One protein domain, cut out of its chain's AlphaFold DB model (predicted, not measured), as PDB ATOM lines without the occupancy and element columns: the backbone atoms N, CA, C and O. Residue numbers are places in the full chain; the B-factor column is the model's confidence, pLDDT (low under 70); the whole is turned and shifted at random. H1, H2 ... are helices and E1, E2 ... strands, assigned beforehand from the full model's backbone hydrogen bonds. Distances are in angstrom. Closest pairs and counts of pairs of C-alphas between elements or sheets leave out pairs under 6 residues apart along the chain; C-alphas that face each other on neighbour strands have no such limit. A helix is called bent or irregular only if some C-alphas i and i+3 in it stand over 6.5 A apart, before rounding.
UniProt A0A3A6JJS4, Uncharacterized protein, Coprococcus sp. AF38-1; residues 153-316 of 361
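What this domain is: This is residues 153 to 316 of the 361 residues of an uncharacterized protein of Coprococcus sp. AF38-1 (UniProt A0A3A6JJS4). A long, kinked helix, H3, runs through the middle, with a small three-stranded sheet, E1 E3 E2, on one side of it and the helical hairpin of H4 and H5 on the other. H1 packs across the first residues of H3 at one end of the domain, H6 packs on H5 at the opposite end, and the short H2 packs on H5. The printed part has 164 residues, with six named helices and three named strands in the order H1 E1 E2 E3 H2 H3 H4 H5 H6; the sheet is mixed, and the class is mostly helix. The whole is compact, with a radius of gyration of the C-alphas of 15.5 A and spans of 44 by 39 by 30 A.

How they stand to each other: H1, residues 162 to 174, only grazes the sheet. Edge strand E1, residues 182 to 184, is parallel to inner strand E3, residues 202 to 205, with N 183 and O 203 at 2.8 A. Edge strand E2, residues 195 to 197, forms an antiparallel hairpin with E3, with N 204 and O 195 at 2.9 A. H2, residues 220 to 223, is not on the sheet. H3, residues 226 to 246, is on one face of it at a height over the sheet of 7.4 A, making two layers, and lies over E3 and E2. With residues 226 to 230 alone H3 touches H1, closest at the C-alphas of Glu 171 and Ala 227, 5.4 A, only just about perpendicular at 70.2 degrees. H4, residues 259 to 273, touches H3 at a steep tilt of 58 degrees, opposite ways; the closest C-alphas, of Gly 236 and Ala 266, are 3.7 A apart. H5, residues 279 to 295, is the hub, touching H2, H3, H4 and H6, residues 304 to 315. H4 and H5 form a helical hairpin at a shallow tilt of 14 degrees, closest at the C-alphas of Cys 264 and Ala 289, 4.1 A. H5 and H6 run opposite ways at a steep tilt of 65 degrees, closest at the C-alphas of Ala 283 and Leu 314, 5.4 A. Every O i to N i+4 pair is within hydrogen-bond range in H1, H4, H5 and H6, and 11 of 17 are in H3; H2 is too short for such a pair.

Where its parts are: H1 begins at C-alpha 162, (172.748, 203.798, 164.384), and is 18.1 A long. H3, 29.5 A, has a kink of 63 degrees near residue 240 and is irregular, with C-alphas 239 and 242 8.1 A apart. H4 measures 20.7 A, H5 24.0 A and H6 15.6 A, ending at C-alpha 315, (165.826, 172.241, 184.410).

The domain as a whole: The C-alphas farthest apart, of Asn 162 and Lys 304, are 44.0 A apart. The printed part has no cut. The links E3 to H2 and H3 to H4 are long. The mean pLDDT of the printed part is 84.5, and 17 residues are under 70, among them 153 to 156 and 213 to 220.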
ATOM      1  N   ARG A 153     164.257 184.465 161.739       66.06
ATOM      2  CA  ARG A 153     164.860 185.783 162.004       66.06
ATOM      3  C   ARG A 153     165.068 186.592 160.718       66.06
ATOM      4  O   ARG A 153     165.431 186.059 159.670       66.06
ATOM      5  N   ASN A 154     164.926 187.910 160.830       66.56
ATOM      6  CA  ASN A 154     164.976 188.844 159.706       66.56
ATOM      7  C   ASN A 154     166.340 188.811 158.974       66.56
ATOM      8  O   ASN A 154     167.349 189.272 159.500       66.56
ATOM      9  N   LEU A 155     166.355 188.280 157.746       67.06
ATOM     10  CA  LEU A 155     167.508 188.256 156.828       67.06
ATOM     11  C   LEU A 155     167.434 189.357 155.754       67.06
ATOM     12  O   LEU A 155     168.043 189.238 154.689       67.06
ATOM     13  N   SER A 156     166.637 190.406 155.971       63.16
ATOM     14  CA  SER A 156     166.573 191.508 155.014       63.16
ATOM     15  C   SER A 156     167.940 192.173 154.869       63.16
ATOM     16  O   SER A 156     168.724 192.269 155.812       63.16
ATOM     17  N   ARG A 157     168.194 192.683 153.662       75.19
ATOM     18  CA  ARG A 157     169.414 193.429 153.322       75.19
ATOM     19  C   ARG A 157     169.391 194.858 153.877       75.19
ATOM     20  O   ARG A 157     170.186 195.690 153.450       75.19
ATOM     21  N   GLU A 158     168.443 195.174 154.757       79.06
ATOM     22  CA  GLU A 158     168.328 196.496 155.355       79.06
ATOM     23  C   GLU A 158     169.427 196.678 156.404       79.06
ATOM     24  O   GLU A 158     169.495 195.890 157.355       79.06
ATOM     25  N   PRO A 159     170.278 197.708 156.270       85.12
ATOM     26  CA  PRO A 159     171.328 197.958 157.242       85.12
ATOM     27  C   PRO A 159     170.727 198.258 158.613       85.12
ATOM     28  O   PRO A 159     169.628 198.805 158.728       85.12
ATOM     29  N   LEU A 160     171.463 197.893 159.656       83.88
ATOM     30  CA  LEU A 160     171.170 198.300 161.022       83.88
ATOM     31  C   LEU A 160     171.258 199.827 161.123       83.88
ATOM     32  O   LEU A 160     172.216 200.417 160.609       83.88
ATOM     33  N   THR A 161     170.286 200.460 161.780       85.31
ATOM     34  CA  THR A 161     170.347 201.895 162.092       85.31
ATOM     35  C   THR A 161     171.405 202.170 163.160       85.31
ATOM     36  O   THR A 161     171.883 201.258 163.835       85.31
ATOM     37  N   ASN A 162     171.775 203.437 163.352       85.44
ATOM     38  CA  ASN A 162     172.748 203.798 164.384       85.44
ATOM     39  C   ASN A 162     172.243 203.443 165.792       85.44
ATOM     40  O   ASN A 162     173.017 202.954 166.606       85.44
ATOM     41  N   GLU A 163     170.948 203.613 166.058       78.94
ATOM     42  CA  GLU A 163     170.326 203.261 167.338       78.94
ATOM     43  C   GLU A 163     170.346 201.744 167.579       78.94
ATOM     44  O   GLU A 163     170.630 201.287 168.686       78.94
ATOM     45  N   GLU A 164     170.079 200.954 166.534       85.19
ATOM     46  CA  GLU A 164     170.180 199.494 166.586       85.19
ATOM     47  C   GLU A 164     171.628 199.050 166.830       85.19
ATOM     48  O   GLU A 164     171.875 198.183 167.668       85.19
ATOM     49  N   ILE A 165     172.598 199.671 166.152       87.62
ATOM     50  CA  ILE A 165     174.027 199.410 166.368       87.62
ATOM     51  C   ILE A 165     174.430 199.766 167.801       87.62
ATOM     52  O   ILE A 165     175.117 198.977 168.446       87.62
ATOM     53  N   ASP A 166     173.992 200.907 168.332       81.69
ATOM     54  CA  ASP A 166     174.291 201.320 169.705       81.69
ATOM     55  C   ASP A 166     173.727 200.335 170.735       81.69
ATOM     56  O   ASP A 166     174.413 199.990 171.706       81.69
ATOM     57  N   PHE A 167     172.519 199.819 170.492       88.56
ATOM     58  CA  PHE A 167     171.941 198.745 171.294       88.56
ATOM     59  C   PHE A 167     172.786 197.468 171.218       88.56
ATOM     60  O   PHE A 167     173.180 196.940 172.260       88.56
ATOM     61  N   VAL A 168     173.146 196.999 170.018       90.62
ATOM     62  CA  VAL A 168     173.981 195.796 169.859       90.62
ATOM     63  C   VAL A 168     175.344 195.982 170.534       90.62
ATOM     64  O   VAL A 168     175.809 195.092 171.242       90.62
ATOM     65  N   LYS A 169     175.968 197.156 170.413       90.94
ATOM     66  CA  LYS A 169     177.214 197.490 171.117       90.94
ATOM     67  C   LYS A 169     177.052 197.484 172.635       90.94
ATOM     68  O   LYS A 169     177.966 197.074 173.350       90.94
ATOM     69  N   SER A 170     175.902 197.920 173.148       88.06
ATOM     70  CA  SER A 170     175.610 197.818 174.580       88.06
ATOM     71  C   SER A 170     175.556 196.361 175.047       88.06
ATOM     72  O   SER A 170     176.103 196.048 176.104       88.06
ATOM     73  N   GLU A 171     175.024 195.461 174.217       94.62
ATOM     74  CA  GLU A 171     174.976 194.024 174.490       94.62
ATOM     75  C   GLU A 171     176.360 193.369 174.390       94.62
ATOM     76  O   GLU A 171     176.713 192.575 175.260       94.62
ATOM     77  N   ILE A 172     177.191 193.763 173.413       96.06
ATOM     78  CA  ILE A 172     178.609 193.363 173.316       96.06
ATOM     79  C   ILE A 172     179.346 193.706 174.617       96.06
ATOM     80  O   ILE A 172     180.007 192.851 175.211       96.06
ATOM     81  N   ARG A 173     179.192 194.947 175.099       96.06
ATOM     82  CA  ARG A 173     179.789 195.389 176.368       96.06
ATOM     83  C   ARG A 173     179.212 194.634 177.563       96.06
ATOM     84  O   ARG A 173     179.973 194.278 178.461       96.06
ATOM     85  N   ARG A 174     177.901 194.356 177.577       95.75
ATOM     86  CA  ARG A 174     177.246 193.574 178.639       95.75
ATOM     87  C   ARG A 174     177.891 192.202 178.777       95.75
ATOM     88  O   ARG A 174     178.237 191.821 179.892       95.75
ATOM     89  N   ILE A 175     178.096 191.497 177.666       96.69
ATOM     90  CA  ILE A 175     178.734 190.175 177.668       96.69
ATOM     91  C   ILE A 175     180.265 190.238 177.737       96.69
ATOM     92  O   ILE A 175     180.904 189.207 177.598       96.69
ATOM     93  N   GLY A 176     180.874 191.409 177.944       96.62
ATOM     94  CA  GLY A 176     182.327 191.543 178.096       96.62
ATOM     95  C   GLY A 176     183.142 191.180 176.849       96.62
ATOM     96  O   GLY A 176     184.318 190.832 176.979       96.62
ATOM     97  N   ALA A 177     182.540 191.240 175.659       96.81
ATOM     98  CA  ALA A 177     183.220 190.959 174.400       96.81
ATOM     99  C   ALA A 177     183.980 192.193 173.879       96.81
ATOM    100  O   ALA A 177     183.610 193.337 174.152       96.81
ATOM    101  N   ASP A 178     185.054 191.964 173.116       97.31
ATOM    102  CA  ASP A 178     185.831 193.039 172.491       97.31
ATOM    103  C   ASP A 178     185.076 193.621 171.290       97.31
ATOM    104  O   ASP A 178     184.983 192.988 170.242       97.31
ATOM    105  N   GLU A 179     184.573 194.849 171.419       96.12
ATOM    106  CA  GLU A 179     183.837 195.545 170.357       96.12
ATOM    107  C   GLU A 179     184.641 195.657 169.046       96.12
ATOM    108  O   GLU A 179     184.047 195.676 167.969       96.12
ATOM    109  N   SER A 180     185.979 195.651 169.100       96.81
ATOM    110  CA  SER A 180     186.838 195.815 167.919       96.81
ATOM    111  C   SER A 180     186.756 194.659 166.914       96.81
ATOM    112  O   SER A 180     187.152 194.812 165.751       96.81
ATOM    113  N   VAL A 181     186.255 193.491 167.334       96.38
ATOM    114  CA  VAL A 181     186.104 192.332 166.445       96.38
ATOM    115  C   VAL A 181     184.790 192.344 165.668       96.38
ATOM    116  O   VAL A 181     184.660 191.576 164.718       96.38
ATOM    117  N   PHE A 182     183.840 193.206 166.031       97.00
ATOM    118  CA  PHE A 182     182.516 193.249 165.416       97.00
ATOM    119  C   PHE A 182     182.471 194.274 164.282       97.00
ATOM    120  O   PHE A 182     182.821 195.441 164.460       97.00
ATOM    121  N   ILE A 183     182.016 193.832 163.114       95.56
ATOM    122  CA  ILE A 183     181.839 194.654 161.919       95.56
ATOM    123  C   ILE A 183     180.346 194.708 161.604       95.56
ATOM    124  O   ILE A 183     179.700 193.673 161.457       95.56
ATOM    125  N   PHE A 184     179.799 195.915 161.504       92.75
ATOM    126  CA  PHE A 184     178.382 196.155 161.240       92.75
ATOM    127  C   PHE A 184     178.177 196.571 159.788       92.75
ATOM    128  O   PHE A 184     178.987 197.329 159.255       92.75
ATOM    129  N   ASN A 185     177.066 196.138 159.186       87.38
ATOM    130  CA  ASN A 185     176.632 196.567 157.849       87.38
ATOM    131  C   ASN A 185     177.694 196.373 156.748       87.38
ATOM    132  O   ASN A 185     177.787 197.175 155.823       87.38
ATOM    133  N   ASP A 186     178.497 195.311 156.841       88.69
ATOM    134  CA  ASP A 186     179.444 194.959 155.783       88.69
ATOM    135  C   ASP A 186     178.696 194.495 154.526       88.69
ATOM    136  O   ASP A 186     177.887 193.564 154.584       88.69
ATOM    137  N   GLU A 187     178.983 195.127 153.385       85.00
ATOM    138  CA  GLU A 187     178.268 194.904 152.121       85.00
ATOM    139  C   GLU A 187     178.289 193.437 151.664       85.00
ATOM    140  O   GLU A 187     177.294 192.946 151.124       85.00
ATOM    141  N   ALA A 188     179.385 192.712 151.916       82.75
ATOM    142  CA  ALA A 188     179.544 191.319 151.500       82.75
ATOM    143  C   ALA A 188     178.806 190.319 152.410       82.75
ATOM    144  O   ALA A 188     178.686 189.141 152.062       82.75
ATOM    145  N   HIS A 189     178.308 190.776 153.563       80.56
ATOM    146  CA  HIS A 189     177.649 189.941 154.568       80.56
ATOM    147  C   HIS A 189     176.179 190.320 154.801       80.56
ATOM    148  O   HIS A 189     175.489 189.617 155.532       80.56
ATOM    149  N   MET A 190     175.666 191.375 154.158       73.88
ATOM    150  CA  MET A 190     174.308 191.894 154.389       73.88
ATOM    151  C   MET A 190     173.162 190.919 154.087       73.88
ATOM    152  O   MET A 190     172.062 191.116 154.591       73.88
ATOM    153  N   ASP A 191     173.380 189.893 153.264       69.06
ATOM    154  CA  ASP A 191     172.379 188.871 152.934       69.06
ATOM    155  C   ASP A 191     172.556 187.563 153.715       69.06
ATOM    156  O   ASP A 191     172.063 186.508 153.308       69.06
ATOM    157  N   ARG A 192     173.271 187.625 154.842       73.25
ATOM    158  CA  ARG A 192     173.651 186.457 155.637       73.25
ATOM    159  C   ARG A 192     173.231 186.615 157.090       73.25
ATOM    160  O   ARG A 192     173.005 187.717 157.594       73.25
ATOM    161  N   SER A 193     173.160 185.485 157.783       81.88
ATOM    162  CA  SER A 193     173.094 185.477 159.241       81.88
ATOM    163  C   SER A 193     174.338 186.131 159.832       81.88
ATOM    164  O   SER A 193     175.405 186.118 159.213       81.88
ATOM    165  N   THR A 194     174.193 186.676 161.040       87.69
ATOM    166  CA  THR A 194     175.353 187.109 161.825       87.69
ATOM    167  C   THR A 194     176.295 185.920 161.994       87.69
ATOM    168  O   THR A 194     175.823 184.819 162.261       87.69
ATOM    169  N   CYS A 195     177.594 186.114 161.756       88.62
ATOM    170  CA  CYS A 195     178.542 185.005 161.744       88.62
ATOM    171  C   CYS A 195     179.970 185.418 162.101       88.62
ATOM    172  O   CYS A 195     180.411 186.544 161.844       88.62
ATOM    173  N   TYR A 196     180.722 184.468 162.646       91.62
ATOM    174  CA  TYR A 196     182.158 184.568 162.846       91.62
ATOM    175  C   TYR A 196     182.964 184.135 161.606       91.62
ATOM    176  O   TYR A 196     182.749 183.072 161.022       91.62
ATOM    177  N   ASN A 197     183.960 184.940 161.235       88.56
ATOM    178  CA  ASN A 197     184.940 184.657 160.192       88.56
ATOM    179  C   ASN A 197     186.312 184.362 160.817       88.56
ATOM    180  O   ASN A 197     186.996 185.254 161.327       88.56
ATOM    181  N   CYS A 198     186.747 183.105 160.726       86.75
ATOM    182  CA  CYS A 198     187.992 182.643 161.338       86.75
ATOM    183  C   CYS A 198     189.266 183.192 160.677       86.75
ATOM    184  O   CYS A 198     190.279 183.366 161.361       86.75
ATOM    185  N   VAL A 199     189.233 183.494 159.375       84.75
ATOM    186  CA  VAL A 199     190.394 184.006 158.631       84.75
ATOM    187  C   VAL A 199     190.725 185.411 159.117       84.75
ATOM    188  O   VAL A 199     191.852 185.673 159.541       84.75
ATOM    189  N   GLN A 200     189.718 186.284 159.122       87.75
ATOM    190  CA  GLN A 200     189.857 187.689 159.506       87.75
ATOM    191  C   GLN A 200     189.798 187.909 161.024       87.75
ATOM    192  O   GLN A 200     190.170 188.985 161.483       87.75
ATOM    193  N   ASP A 201     189.367 186.901 161.791       92.56
ATOM    194  CA  ASP A 201     189.067 187.012 163.227       92.56
ATOM    195  C   ASP A 201     188.066 188.145 163.513       92.56
ATOM    196  O   ASP A 201     188.275 189.000 164.376       92.56
ATOM    197  N   LYS A 202     186.990 188.183 162.718       94.88
ATOM    198  CA  LYS A 202     185.930 189.195 162.796       94.88
ATOM    199  C   LYS A 202     184.558 188.547 162.869       94.88
ATOM    200  O   LYS A 202     184.348 187.474 162.314       94.88
ATOM    201  N   ILE A 203     183.632 189.216 163.544       94.19
ATOM    202  CA  ILE A 203     182.221 188.843 163.612       94.19
ATOM    203  C   ILE A 203     181.438 189.862 162.800       94.19
ATOM    204  O   ILE A 203     181.466 191.055 163.098       94.19
ATOM    205  N   TYR A 204     180.748 189.392 161.771       91.50
ATOM    206  CA  TYR A 204     179.927 190.225 160.907       91.50
ATOM    207  C   TYR A 204     178.502 190.243 161.439       91.50
ATOM    208  O   TYR A 204     177.831 189.214 161.461       91.50
ATOM    209  N   VAL A 205     178.057 191.413 161.893       91.12
ATOM    210  CA  VAL A 205     176.738 191.620 162.487       91.12
ATOM    211  C   VAL A 205     175.774 192.136 161.427       91.12
ATOM    212  O   VAL A 205     176.013 193.164 160.786       91.12
ATOM    213  N   THR A 206     174.661 191.428 161.280       88.12
ATOM    214  CA  THR A 206     173.588 191.728 160.323       88.12
ATOM    215  C   THR A 206     172.259 191.893 161.055       88.12
ATOM    216  O   THR A 206     172.158 191.606 162.249       88.12
ATOM    217  N   ARG A 207     171.201 192.325 160.354       82.31
ATOM    218  CA  ARG A 207     169.854 192.487 160.938       82.31
ATOM    219  C   ARG A 207     169.293 191.201 161.559       82.31
ATOM    220  O   ARG A 207     168.485 191.268 162.484       82.31
ATOM    221  N   ASN A 208     169.816 190.049 161.140       82.94
ATOM    222  CA  ASN A 208     169.519 188.738 161.706       82.94
ATOM    223  C   ASN A 208     169.848 188.624 163.204       82.94
ATOM    224  O   ASN A 208     169.367 187.710 163.864       82.94
ATOM    225  N   ILE A 209     170.623 189.557 163.764       86.12
ATOM    226  CA  ILE A 209     170.933 189.604 165.191       86.12
ATOM    227  C   ILE A 209     169.686 189.764 166.074       86.12
ATOM    228  O   ILE A 209     169.694 189.299 167.212       86.12
ATOM    229  N   PHE A 210     168.595 190.358 165.582       83.62
ATOM    230  CA  PHE A 210     167.381 190.589 166.373       83.62
ATOM    231  C   PHE A 210     166.412 189.399 166.356       83.62
ATOM    232  O   PHE A 210     166.311 188.721 165.332       83.62
ATOM    233  N   PRO A 211     165.717 189.126 167.479       80.50
ATOM    234  CA  PRO A 211     164.753 188.034 167.553       80.50
ATOM    235  C   PRO A 211     163.562 188.275 166.627       80.50
ATOM    236  O   PRO A 211     163.178 189.417 166.367       80.50
ATOM    237  N   ASP A 212     162.970 187.184 166.150       70.44
ATOM    238  CA  ASP A 212     161.721 187.217 165.399       70.44
ATOM    239  C   ASP A 212     160.550 187.466 166.356       70.44
ATOM    240  O   ASP A 212     160.010 186.556 166.988       70.44
ATOM    241  N   ASN A 213     160.169 188.736 166.460       61.66
ATOM    242  CA  ASN A 213     159.008 189.171 167.229       61.66
ATOM    243  C   ASN A 213     157.727 189.229 166.381       61.66
ATOM    244  O   ASN A 213     156.642 189.413 166.935       61.66
ATOM    245  N   ASP A 214     157.833 189.072 165.059       51.28
ATOM    246  CA  ASP A 214     156.749 189.355 164.114       51.28
ATOM    247  C   ASP A 214     155.889 188.118 163.841       51.28
ATOM    248  O   ASP A 214     154.679 188.226 163.616       51.28
ATOM    249  N   HIS A 215     156.488 186.927 163.886       53.09
ATOM    250  CA  HIS A 215     155.800 185.684 163.534       53.09
ATOM    251  C   HIS A 215     155.477 184.788 164.734       53.09
ATOM    252  O   HIS A 215     154.849 183.739 164.568       53.09
ATOM    253  N   GLY A 216     155.853 185.207 165.949       51.19
ATOM    254  CA  GLY A 216     155.565 184.473 167.186       51.19
ATOM    255  C   GLY A 216     156.185 183.073 167.211       51.19
ATOM    256  O   GLY A 216     155.613 182.159 167.812       51.19
ATOM    257  N   SER A 217     157.317 182.890 166.520       62.72
ATOM    258  CA  SER A 217     158.046 181.625 166.510       62.72
ATOM    259  C   SER A 217     158.468 181.251 167.929       62.72
ATOM    260  O   SER A 217     158.906 182.089 168.710       62.72
ATOM    261  N   THR A 218     158.337 179.972 168.275       63.22
ATOM    262  CA  THR A 218     158.848 179.422 169.542       63.22
ATOM    263  C   THR A 218     160.172 178.690 169.348       63.22
ATOM    264  O   THR A 218     160.618 177.974 170.246       63.22
ATOM    265  N   HIS A 219     160.761 178.776 168.152       69.19
ATOM    266  CA  HIS A 219     162.015 178.110 167.846       69.19
ATOM    267  C   HIS A 219     163.167 178.808 168.593       69.19
ATOM    268  O   HIS A 219     163.260 180.032 168.499       69.19
ATOM    269  N   PRO A 220     164.077 178.086 169.281       69.19
ATOM    270  CA  PRO A 220     165.168 178.695 170.054       69.19
ATOM    271  C   PRO A 220     165.978 179.725 169.254       69.19
ATOM    272  O   PRO A 220     166.114 180.867 169.683       69.19
ATOM    273  N   ARG A 221     166.398 179.367 168.029       73.38
ATOM    274  CA  ARG A 221     167.076 180.285 167.091       73.38
ATOM    275  C   ARG A 221     166.306 181.571 166.807       73.38
ATOM    276  O   ARG A 221     166.926 182.604 166.600       73.38
ATOM    277  N   ASP A 222     164.982 181.541 166.819       74.50
ATOM    278  CA  ASP A 222     164.155 182.693 166.454       74.50
ATOM    279  C   ASP A 222     163.948 183.635 167.635       74.50
ATOM    280  O   ASP A 222     163.916 184.849 167.454       74.50
ATOM    281  N   VAL A 223     163.901 183.089 168.850       78.25
ATOM    282  CA  VAL A 223     163.658 183.855 170.079       78.25
ATOM    283  C   VAL A 223     164.934 184.313 170.784       78.25
ATOM    284  O   VAL A 223     164.857 185.180 171.650       78.25
ATOM    285  N   MET A 224     166.104 183.766 170.419       83.62
ATOM    286  CA  MET A 224     167.389 184.111 171.041       83.62
ATOM    287  C   MET A 224     167.598 185.626 171.109       83.62
ATOM    288  O   MET A 224     167.396 186.333 170.120       83.62
ATOM    289  N   SER A 225     168.040 186.133 172.257       89.88
ATOM    290  CA  SER A 225     168.363 187.553 172.407       89.88
ATOM    291  C   SER A 225     169.568 187.958 171.550       89.88
ATOM    292  O   SER A 225     170.359 187.115 171.116       89.88
ATOM    293  N   VAL A 226     169.753 189.267 171.362       89.94
ATOM    294  CA  VAL A 226     170.955 189.819 170.715       89.94
ATOM    295  C   VAL A 226     172.226 189.344 171.426       89.94
ATOM    296  O   VAL A 226     173.132 188.841 170.769       89.94
ATOM    297  N   ALA A 227     172.291 189.415 172.759       93.81
ATOM    298  CA  ALA A 227     173.454 188.932 173.502       93.81
ATOM    299  C   ALA A 227     173.703 187.429 173.354       93.81
ATOM    300  O   ALA A 227     174.860 187.023 173.307       93.81
ATOM    301  N   ALA A 228     172.656 186.602 173.270       95.00
ATOM    302  CA  ALA A 228     172.817 185.167 173.067       95.00
ATOM    303  C   ALA A 228     173.432 184.867 171.689       95.00
ATOM    304  O   ALA A 228     174.365 184.072 171.605       95.00
ATOM    305  N   VAL A 229     172.980 185.550 170.629       95.25
ATOM    306  CA  VAL A 229     173.566 185.411 169.284       95.25
ATOM    307  C   VAL A 229     175.012 185.921 169.261       95.25
ATOM    308  O   VAL A 229     175.902 185.230 168.777       95.25
ATOM    309  N   LEU A 230     175.293 187.081 169.863       96.75
ATOM    310  CA  LEU A 230     176.667 187.592 169.970       96.75
ATOM    311  C   LEU A 230     177.584 186.633 170.744       96.75
ATOM    312  O   LEU A 230     178.740 186.438 170.368       96.75
ATOM    313  N   ALA A 231     177.080 186.032 171.825       98.06
ATOM    314  CA  ALA A 231     177.824 185.068 172.622       98.06
ATOM    315  C   ALA A 231     178.111 183.781 171.840       98.06
ATOM    316  O   ALA A 231     179.222 183.262 171.950       98.06
ATOM    317  N   HIS A 232     177.156 183.298 171.039       97.19
ATOM    318  CA  HIS A 232     177.343 182.158 170.133       97.19
ATOM    319  C   HIS A 232     178.542 182.379 169.205       97.19
ATOM    320  O   HIS A 232     179.453 181.555 169.154       97.19
ATOM    321  N   GLU A 233     178.622 183.544 168.563       96.69
ATOM    322  CA  GLU A 233     179.740 183.858 167.669       96.69
ATOM    323  C   GLU A 233     181.064 184.075 168.423       96.69
ATOM    324  O   GLU A 233     182.105 183.515 168.067       96.69
ATOM    325  N   TYR A 234     181.045 184.884 169.489       98.19
ATOM    326  CA  TYR A 234     182.263 185.352 170.158       98.19
ATOM    327  C   TYR A 234     182.832 184.370 171.185       98.19
ATOM    328  O   TYR A 234     184.043 184.184 171.261       98.19
ATOM    329  N   TYR A 235     181.984 183.754 172.005       98.06
ATOM    330  CA  TYR A 235     182.410 182.781 173.016       98.06
ATOM    331  C   TYR A 235     182.238 181.338 172.543       98.06
ATOM    332  O   TYR A 235     182.889 180.455 173.098       98.06
ATOM    333  N   GLY A 236     181.387 181.095 171.542       96.50
ATOM    334  CA  GLY A 236     181.151 179.774 170.968       96.50
ATOM    335  C   GLY A 236     182.108 179.440 169.831       96.50
ATOM    336  O   GLY A 236     182.912 178.529 169.976       96.50
ATOM    337  N   HIS A 237     182.065 180.176 168.720       95.81
ATOM    338  CA  HIS A 237     182.885 179.863 167.542       95.81
ATOM    339  C   HIS A 237     184.326 180.373 167.650       95.81
ATOM    340  O   HIS A 237     185.282 179.633 167.407       95.81
ATOM    341  N   ARG A 238     184.523 181.641 168.029       95.44
ATOM    342  CA  ARG A 238     185.848 182.285 167.970       95.44
ATOM    343  C   ARG A 238     186.938 181.562 168.769       95.44
ATOM    344  O   ARG A 238     188.094 181.546 168.344       95.44
ATOM    345  N   VAL A 239     186.587 180.905 169.876       94.88
ATOM    346  CA  VAL A 239     187.534 180.136 170.709       94.88
ATOM    347  C   VAL A 239     188.151 178.936 169.974       94.88
ATOM    348  O   VAL A 239     189.257 178.519 170.313       94.88
ATOM    349  N   PHE A 240     187.495 178.432 168.924       94.00
ATOM    350  CA  PHE A 240     187.968 177.320 168.092       94.00
ATOM    351  C   PHE A 240     188.661 177.786 166.803       94.00
ATOM    352  O   PHE A 240     188.902 176.987 165.900       94.00
ATOM    353  N   ARG A 241     189.055 179.067 166.707       91.19
ATOM    354  CA  ARG A 241     189.685 179.651 165.505       91.19
ATOM    355  C   ARG A 241     190.791 178.784 164.904       91.19
ATOM    356  O   ARG A 241     190.821 178.601 163.693       91.19
ATOM    357  N   ASN A 242     191.704 178.271 165.728       93.12
ATOM    358  CA  ASN A 242     192.840 177.481 165.244       93.12
ATOM    359  C   ASN A 242     192.400 176.162 164.589       93.12
ATOM    360  O   ASN A 242     193.021 175.741 163.618       93.12
ATOM    361  N   GLU A 243     191.323 175.544 165.086       91.12
ATOM    362  CA  GLU A 243     190.720 174.354 164.475       91.12
ATOM    363  C   GLU A 243     190.114 174.711 163.114       91.12
ATOM    364  O   GLU A 243     190.437 174.079 162.110       91.12
ATOM    365  N   TYR A 244     189.350 175.806 163.036       88.31
ATOM    366  CA  TYR A 244     188.779 176.266 161.767       88.31
ATOM    367  C   TYR A 244     189.839 176.596 160.725       88.31
ATOM    368  O   TYR A 244     189.661 176.258 159.561       88.31
ATOM    369  N   LEU A 245     190.946 177.224 161.134       86.88
ATOM    370  CA  LEU A 245     192.077 177.502 160.249       86.88
ATOM    371  C   LEU A 245     192.730 176.214 159.726       86.88
ATOM    372  O   LEU A 245     193.145 176.175 158.570       86.88
ATOM    373  N   ALA A 246     192.811 175.166 160.551       88.12
ATOM    374  CA  ALA A 246     193.344 173.864 160.147       88.12
ATOM    375  C   ALA A 246     192.397 173.096 159.209       88.12
ATOM    376  O   ALA A 246     192.855 172.278 158.408       88.12
ATOM    377  N   ASP A 247     191.096 173.371 159.296       85.12
ATOM    378  CA  ASP A 247     190.049 172.767 158.469       85.12
ATOM    379  C   ASP A 247     189.692 173.592 157.220       85.12
ATOM    380  O   ASP A 247     188.823 173.190 156.444       85.12
ATOM    381  N   LEU A 248     190.365 174.723 156.979       83.25
ATOM    382  CA  LEU A 248     190.143 175.538 155.783       83.25
ATOM    383  C   LEU A 248     190.385 174.731 154.500       83.25
ATOM    384  O   LEU A 248     191.468 174.188 154.280       83.25
ATOM    385  N   GLY A 249     189.381 174.718 153.622       78.94
ATOM    386  CA  GLY A 249     189.439 174.033 152.328       78.94
ATOM    387  C   GLY A 249     189.226 172.519 152.391       78.94
ATOM    388  O   GLY A 249     189.416 171.857 151.373       78.94
ATOM    389  N   LYS A 250     188.850 171.971 153.553       82.12
ATOM    390  CA  LYS A 250     188.394 170.583 153.676       82.12
ATOM    391  C   LYS A 250     186.893 170.481 153.399       82.12
ATOM    392  O   LYS A 250     186.134 171.373 153.773       82.12
ATOM    393  N   GLU A 251     186.486 169.369 152.794       77.12
ATOM    394  CA  GLU A 251     185.081 168.953 152.717       77.12
ATOM    395  C   GLU A 251     184.555 168.618 154.118       77.12
ATOM    396  O   GLU A 251     185.338 168.225 154.985       77.12
ATOM    397  N   ASP A 252     183.242 168.714 154.352       69.44
ATOM    398  CA  ASP A 252     182.665 168.511 155.696       69.44
ATOM    399  C   ASP A 252     182.996 167.137 156.302       69.44
ATOM    400  O   ASP A 252     183.300 167.035 157.487       69.44
ATOM    401  N   ALA A 253     183.058 166.098 155.463       74.94
ATOM    402  CA  ALA A 253     183.437 164.747 155.876       74.94
ATOM    403  C   ALA A 253     184.889 164.627 156.386       74.94
ATOM    404  O   ALA A 253     185.198 163.684 157.112       74.94
ATOM    405  N   ASP A 254     185.763 165.563 156.006       77.31
ATOM    406  CA  ASP A 254     187.190 165.576 156.345       77.31
ATOM    407  C   ASP A 254     187.530 166.608 157.439       77.31
ATOM    408  O   ASP A 254     188.698 166.748 157.831       77.31
ATOM    409  N   ARG A 255     186.534 167.360 157.929       78.69
ATOM    410  CA  ARG A 255     186.709 168.319 159.026       78.69
ATOM    411  C   ARG A 255     186.935 167.596 160.346       78.69
ATOM    412  O   ARG A 255     186.486 166.472 160.557       78.69
ATOM    413  N   THR A 256     187.622 168.275 161.254       85.75
ATOM    414  CA  THR A 256     187.872 167.775 162.610       85.75
ATOM    415  C   THR A 256     186.557 167.600 163.364       85.75
ATOM    416  O   THR A 256     186.362 166.596 164.047       85.75
ATOM    417  N   THR A 257     185.643 168.554 163.184       80.88
ATOM    418  CA  THR A 257     184.298 168.530 163.755       80.88
ATOM    419  C   THR A 257     183.272 168.733 162.635       80.88
ATOM    420  O   THR A 257     183.355 169.745 161.934       80.88
ATOM    421  N   PRO A 258     182.301 167.816 162.452       83.00
ATOM    422  CA  PRO A 258     181.211 168.003 161.496       83.00
ATOM    423  C   PRO A 258     180.421 169.278 161.793       83.00
ATOM    424  O   PRO A 258     180.218 169.615 162.962       83.00
ATOM    425  N   GLN A 259     179.911 169.950 160.761       80.06
ATOM    426  CA  GLN A 259     179.293 171.270 160.919       80.06
ATOM    427  C   GLN A 259     178.162 171.315 161.962       80.06
ATOM    428  O   GLN A 259     178.115 172.232 162.778       80.06
ATOM    429  N   TRP A 260     177.274 170.316 161.996       80.88
ATOM    430  CA  TRP A 260     176.185 170.284 162.982       80.88
ATOM    431  C   TRP A 260     176.696 170.196 164.426       80.88
ATOM    432  O   TRP A 260     176.133 170.817 165.329       80.88
ATOM    433  N   ALA A 261     177.761 169.422 164.646       83.06
ATOM    434  CA  ALA A 261     178.356 169.225 165.959       83.06
ATOM    435  C   ALA A 261     179.129 170.475 166.390       83.06
ATOM    436  O   ALA A 261     179.118 170.816 167.571       83.06
ATOM    437  N   ASP A 262     179.746 171.180 165.439       88.12
ATOM    438  CA  ASP A 262     180.417 172.451 165.689       88.12
ATOM    439  C   ASP A 262     179.436 173.544 166.125       88.12
ATOM    440  O   ASP A 262     179.690 174.229 167.111       88.12
ATOM    441  N   GLU A 263     178.276 173.650 165.476       89.25
ATOM    442  CA  GLU A 263     177.225 174.587 165.887       89.25
ATOM    443  C   GLU A 263     176.701 174.265 167.295       89.25
ATOM    444  O   GLU A 263     176.613 175.153 168.140       89.25
ATOM    445  N   CYS A 264     176.435 172.985 167.600       90.12
ATOM    446  CA  CYS A 264     176.067 172.556 168.957       90.12
ATOM    447  C   CYS A 264     177.153 172.912 169.981       90.12
ATOM    448  O   CYS A 264     176.860 173.402 171.076       90.12
ATOM    449  N   ARG A 265     178.418 172.655 169.629       93.75
ATOM    450  CA  ARG A 265     179.578 172.970 170.462       93.75
ATOM    451  C   ARG A 265     179.678 174.475 170.693       93.75
ATOM    452  O   ARG A 265     179.951 174.867 171.828       93.75
ATOM    453  N   ALA A 266     179.422 175.304 169.686       94.81
ATOM    454  CA  ALA A 266     179.441 176.755 169.811       94.81
ATOM    455  C   ALA A 266     178.360 177.252 170.781       94.81
ATOM    456  O   ALA A 266     178.703 177.962 171.731       94.81
ATOM    457  N   SER A 267     177.103 176.803 170.655       95.88
ATOM    458  CA  SER A 267     176.029 177.246 171.559       95.88
ATOM    459  C   SER A 267     176.300 176.817 173.008       95.88
ATOM    460  O   SER A 267     176.171 177.620 173.934       95.88
ATOM    461  N   ILE A 268     176.752 175.574 173.230       94.88
ATOM    462  CA  ILE A 268     177.104 175.075 174.574       94.88
ATOM    463  C   ILE A 268     178.289 175.853 175.156       94.88
ATOM    464  O   ILE A 268     178.259 176.258 176.320       94.88
ATOM    465  N   THR A 269     179.338 176.077 174.363       96.88
ATOM    466  CA  THR A 269     180.545 176.786 174.812       96.88
ATOM    467  C   THR A 269     180.234 178.242 175.155       96.88
ATOM    468  O   THR A 269     180.659 178.731 176.205       96.88
ATOM    469  N   ALA A 270     179.412 178.909 174.344       97.69
ATOM    470  CA  ALA A 270     178.901 180.242 174.633       97.69
ATOM    471  C   ALA A 270     178.085 180.267 175.931       97.69
ATOM    472  O   ALA A 270     178.336 181.098 176.806       97.69
ATOM    473  N   ALA A 271     177.165 179.311 176.097       96.69
ATOM    474  CA  ALA A 271     176.329 179.204 177.285       96.69
ATOM    475  C   ALA A 271     177.141 178.983 178.562       96.69
ATOM    476  O   ALA A 271     176.687 179.406 179.620       96.69
ATOM    477  N   LYS A 272     178.315 178.342 178.495       95.38
ATOM    478  CA  LYS A 272     179.231 178.179 179.636       95.38
ATOM    479  C   LYS A 272     180.025 179.455 179.913       95.38
ATOM    480  O   LYS A 272     180.027 179.943 181.042       95.38
ATOM    481  N   ASN A 273     180.662 180.004 178.884       96.38
ATOM    482  CA  ASN A 273     181.775 180.938 179.056       96.38
ATOM    483  C   ASN A 273     181.385 182.415 178.989       96.38
ATOM    484  O   ASN A 273     182.100 183.250 179.540       96.38
ATOM    485  N   ALA A 274     180.273 182.757 178.336       97.31
ATOM    486  CA  ALA A 274     179.877 184.151 178.204       97.31
ATOM    487  C   ALA A 274     179.443 184.724 179.570       97.31
ATOM    488  O   ALA A 274     178.555 184.160 180.234       97.31
ATOM    489  N   PRO A 275     180.047 185.832 180.033       94.88
ATOM    490  CA  PRO A 275     179.639 186.480 181.269       94.88
ATOM    491  C   PRO A 275     178.320 187.238 181.065       94.88
ATOM    492  O   PRO A 275     177.934 187.573 179.949       94.88
ATOM    493  N   ASN A 276     177.613 187.507 182.164       91.94
ATOM    494  CA  ASN A 276     176.404 188.345 182.201       91.94
ATOM    495  C   ASN A 276     175.245 187.934 181.268       91.94
ATOM    496  O   ASN A 276     174.311 188.718 181.089       91.94
ATOM    497  N   LEU A 277     175.254 186.712 180.725       90.06
ATOM    498  CA  LEU A 277     174.058 186.093 180.159       90.06
ATOM    499  C   LEU A 277     173.081 185.715 181.271       90.06
ATOM    500  O   LEU A 277     173.468 185.092 182.268       90.06
ATOM    501  N   SER A 278     171.812 186.052 181.062       85.31
ATOM    502  CA  SER A 278     170.707 185.595 181.898       85.31
ATOM    503  C   SER A 278     170.517 184.081 181.782       85.31
ATOM    504  O   SER A 278     171.007 183.425 180.860       85.31
ATOM    505  N   GLN A 279     169.768 183.508 182.723       80.94
ATOM    506  CA  GLN A 279     169.440 182.087 182.675       80.94
ATOM    507  C   GLN A 279     168.637 181.723 181.422       80.94
ATOM    508  O   GLN A 279     168.892 180.672 180.840       80.94
ATOM    509  N   GLN A 280     167.715 182.593 180.993       82.69
ATOM    510  CA  GLN A 280     166.943 182.372 179.774       82.69
ATOM    511  C   GLN A 280     167.855 182.326 178.548       82.69
ATOM    512  O   GLN A 280     167.776 181.387 177.775       82.69
ATOM    513  N   GLU A 281     168.793 183.265 178.428       88.75
ATOM    514  CA  GLU A 281     169.731 183.312 177.298       88.75
ATOM    515  C   GLU A 281     170.641 182.081 177.249       88.75
ATOM    516  O   GLU A 281     170.900 181.534 176.178       88.75
ATOM    517  N   ARG A 282     171.088 181.593 178.414       93.06
ATOM    518  CA  ARG A 282     171.810 180.315 178.496       93.06
ATOM    519  C   ARG A 282     170.910 179.151 178.086       93.06
ATOM    520  O   ARG A 282     171.356 178.276 177.353       93.06
ATOM    521  N   ALA A 283     169.656 179.130 178.533       86.31
ATOM    522  CA  ALA A 283     168.703 178.086 178.171       86.31
ATOM    523  C   ALA A 283     168.379 178.090 176.674       86.31
ATOM    524  O   ALA A 283     168.278 177.016 176.085       86.31
ATOM    525  N   ASP A 284     168.273 179.259 176.048       88.62
ATOM    526  CA  ASP A 284     168.042 179.400 174.611       88.62
ATOM    527  C   ASP A 284     169.216 178.828 173.811       88.62
ATOM    528  O   ASP A 284     168.989 178.039 172.898       88.62
ATOM    529  N   LEU A 285     170.459 179.107 174.221       93.75
ATOM    530  CA  LEU A 285     171.668 178.511 173.631       93.75
ATOM    531  C   LEU A 285     171.713 176.980 173.785       93.75
ATOM    532  O   LEU A 285     172.064 176.264 172.850       93.75
ATOM    533  N   ILE A 286     171.336 176.442 174.951       92.62
ATOM    534  CA  ILE A 286     171.292 174.984 175.143       92.62
ATOM    535  C   ILE A 286     170.157 174.343 174.331       92.62
ATOM    536  O   ILE A 286     170.327 173.255 173.778       92.62
ATOM    537  N   ASN A 287     168.996 174.994 174.241       87.31
ATOM    538  CA  ASN A 287     167.896 174.512 173.411       87.31
ATOM    539  C   ASN A 287     168.243 174.588 171.919       87.31
ATOM    540  O   ASN A 287     167.869 173.675 171.191       87.31
ATOM    541  N   ASP A 288     168.993 175.601 171.483       89.69
ATOM    542  CA  ASP A 288     169.536 175.696 170.126       89.69
ATOM    543  C   ASP A 288     170.428 174.490 169.788       89.69
ATOM    544  O   ASP A 288     170.161 173.788 168.814       89.69
ATOM    545  N   ALA A 289     171.398 174.150 170.646       89.31
ATOM    546  CA  ALA A 289     172.236 172.962 170.449       89.31
ATOM    547  C   ALA A 289     171.411 171.664 170.355       89.31
ATOM    548  O   ALA A 289     171.633 170.821 169.485       89.31
ATOM    549  N   LYS A 290     170.415 171.493 171.234       84.69
ATOM    550  CA  LYS A 290     169.539 170.310 171.204       84.69
ATOM    551  C   LYS A 290     168.712 170.237 169.925       84.69
ATOM    552  O   LYS A 290     168.527 169.145 169.388       84.69
ATOM    553  N   GLU A 291     168.212 171.374 169.455       82.44
ATOM    554  CA  GLU A 291     167.398 171.441 168.249       82.44
ATOM    555  C   GLU A 291     168.241 171.149 167.005       82.44
ATOM    556  O   GLU A 291     167.829 170.340 166.183       82.44
ATOM    557  N   ARG A 292     169.474 171.660 166.924       80.69
ATOM    558  CA  ARG A 292     170.407 171.359 165.822       80.69
ATOM    559  C   ARG A 292     170.799 169.888 165.754       80.69
ATOM    560  O   ARG A 292     170.817 169.306 164.666       80.69
ATOM    561  N   ALA A 293     171.066 169.260 166.900       76.12
ATOM    562  CA  ALA A 293     171.304 167.818 166.953       76.12
ATOM    563  C   ALA A 293     170.074 167.042 166.448       76.12
ATOM    564  O   ALA A 293     170.204 166.162 165.594       76.12
ATOM    565  N   ARG A 294     168.874 167.438 166.898       74.88
ATOM    566  CA  ARG A 294     167.594 166.850 166.479       74.88
ATOM    567  C   ARG A 294     167.338 167.004 164.979       74.88
ATOM    568  O   ARG A 294     166.947 166.029 164.342       74.88
ATOM    569  N   GLU A 295     167.551 168.193 164.423       73.81
ATOM    570  CA  GLU A 295     167.397 168.504 162.993       73.81
ATOM    571  C   GLU A 295     168.370 167.704 162.128       73.81
ATOM    572  O   GLU A 295     168.010 167.240 161.049       73.81
ATOM    573  N   SER A 296     169.569 167.458 162.651       67.50
ATOM    574  CA  SER A 296     170.590 166.638 161.995       67.50
ATOM    575  C   SER A 296     170.342 165.131 162.140       67.50
ATOM    576  O   SER A 296     171.108 164.329 161.611       67.50
ATOM    577  N   GLY A 297     169.295 164.723 162.870       67.94
ATOM    578  CA  GLY A 297     168.984 163.320 163.147       67.94
ATOM    579  C   GLY A 297     169.965 162.633 164.103       67.94
ATOM    580  O   GLY A 297     169.961 161.405 164.187       67.94
ATOM    581  N   ASN A 298     170.787 163.402 164.821       72.38
ATOM    582  CA  ASN A 298     171.811 162.902 165.733       72.38
ATOM    583  C   ASN A 298     171.392 163.071 167.200       72.38
ATOM    584  O   ASN A 298     170.577 163.925 167.557       72.38
ATOM    585  N   ILE A 299     171.974 162.253 168.074       70.44
ATOM    586  CA  ILE A 299     171.859 162.424 169.524       70.44
ATOM    587  C   ILE A 299     172.990 163.351 169.970       70.44
ATOM    588  O   ILE A 299     174.140 163.171 169.577       70.44
ATOM    589  N   LEU A 300     172.659 164.351 170.786       72.81
ATOM    590  CA  LEU A 300     173.654 165.222 171.400       72.81
ATOM    591  C   LEU A 300     174.320 164.479 172.563       72.81
ATOM    592  O   LEU A 300     173.824 164.505 173.687       72.81
ATOM    593  N   GLU A 301     175.409 163.778 172.269       73.12
ATOM    594  CA  GLU A 301     176.235 163.110 173.273       73.12
ATOM    595  C   GLU A 301     177.288 164.083 173.807       73.12
ATOM    596  O   GLU A 301     178.078 164.647 173.050       73.12
ATOM    597  N   THR A 302     177.300 164.291 175.122       77.44
ATOM    598  CA  THR A 302     178.274 165.147 175.804       77.44
ATOM    599  C   THR A 302     178.876 164.419 176.997       77.44
ATOM    600  O   THR A 302     178.308 163.448 177.503       77.44
ATOM    601  N   ASP A 303     180.017 164.898 177.487       80.19
ATOM    602  CA  ASP A 303     180.572 164.415 178.746       80.19
ATOM    603  C   ASP A 303     179.633 164.721 179.933       80.19
ATOM    604  O   ASP A 303     178.730 165.561 179.850       80.19
ATOM    605  N   LYS A 304     179.857 164.029 181.057       77.06
ATOM    606  CA  LYS A 304     179.011 164.114 182.256       77.06
ATOM    607  C   LYS A 304     178.940 165.531 182.836       77.06
ATOM    608  O   LYS A 304     177.889 165.930 183.333       77.06
ATOM    609  N   GLU A 305     180.034 166.286 182.795       80.31
ATOM    610  CA  GLU A 305     180.073 167.649 183.331       80.31
ATOM    611  C   GLU A 305     179.230 168.585 182.460       80.31
ATOM    612  O   GLU A 305     178.409 169.351 182.967       80.31
ATOM    613  N   THR A 306     179.366 168.468 181.138       83.81
ATOM    614  CA  THR A 306     178.553 169.214 180.174       83.81
ATOM    615  C   THR A 306     177.070 168.870 180.275       83.81
ATOM    616  O   THR A 306     176.248 169.785 180.304       83.81
ATOM    617  N   ASP A 307     176.718 167.590 180.385       76.56
ATOM    618  CA  ASP A 307     175.324 167.156 180.531       76.56
ATOM    619  C   ASP A 307     174.708 167.685 181.838       76.56
ATOM    620  O   ASP A 307     173.615 168.254 181.846       76.56
ATOM    621  N   SER A 308     175.459 167.604 182.938       76.81
ATOM    622  CA  SER A 308     175.071 168.162 184.236       76.81
ATOM    623  C   SER A 308     174.861 169.682 184.172       76.81
ATOM    624  O   SER A 308     173.848 170.194 184.655       76.81
ATOM    625  N   PHE A 309     175.760 170.409 183.500       87.31
ATOM    626  CA  PHE A 309     175.613 171.843 183.246       87.31
ATOM    627  C   PHE A 309     174.350 172.153 182.427       87.31
ATOM    628  O   PHE A 309     173.555 173.010 182.814       87.31
ATOM    629  N   MET A 310     174.128 171.436 181.323       83.50
ATOM    630  CA  MET A 310     172.958 171.621 180.459       83.50
ATOM    631  C   MET A 310     171.650 171.362 181.212       83.50
ATOM    632  O   MET A 310     170.700 172.139 181.087       83.50
ATOM    633  N   LYS A 311     171.598 170.307 182.033       77.88
ATOM    634  CA  LYS A 311     170.456 170.015 182.911       77.88
ATOM    635  C   LYS A 311     170.253 171.109 183.960       77.88
ATOM    636  O   LYS A 311     169.115 171.526 184.179       77.88
ATOM    637  N   GLY A 312     171.332 171.633 184.539       77.06
ATOM    638  CA  GLY A 312     171.292 172.753 185.476       77.06
ATOM    639  C   GLY A 312     170.688 174.009 184.849       77.06
ATOM    640  O   GLY A 312     169.794 174.623 185.430       77.06
ATOM    641  N   VAL A 313     171.103 174.346 183.626       80.31
ATOM    642  CA  VAL A 313     170.584 175.498 182.877       80.31
ATOM    643  C   VAL A 313     169.110 175.316 182.503       80.31
ATOM    644  O   VAL A 313     168.304 176.209 182.760       80.31
ATOM    645  N   LEU A 314     168.742 174.174 181.912       74.75
ATOM    646  CA  LEU A 314     167.392 173.947 181.379       74.75
ATOM    647  C   LEU A 314     166.349 173.622 182.449       74.75
ATOM    648  O   LEU A 314     165.172 173.964 182.306       74.75
ATOM    649  N   TYR A 315     166.750 172.877 183.476       72.62
ATOM    650  CA  TYR A 315     165.826 172.241 184.410       72.62
ATOM    651  C   TYR A 315     166.084 172.600 185.872       72.62
ATOM    652  O   TYR A 315     165.223 172.299 186.704       72.62
ATOM    653  N   GLY A 316     167.214 173.244 186.180       62.59
ATOM    654  CA  GLY A 316     167.566 173.670 187.532       62.59
ATOM    655  C   GLY A 316     168.089 172.553 188.443       62.59
ATOM    656  O   GLY A 316     167.934 172.680 189.653       62.59
TER     657      GLY A 316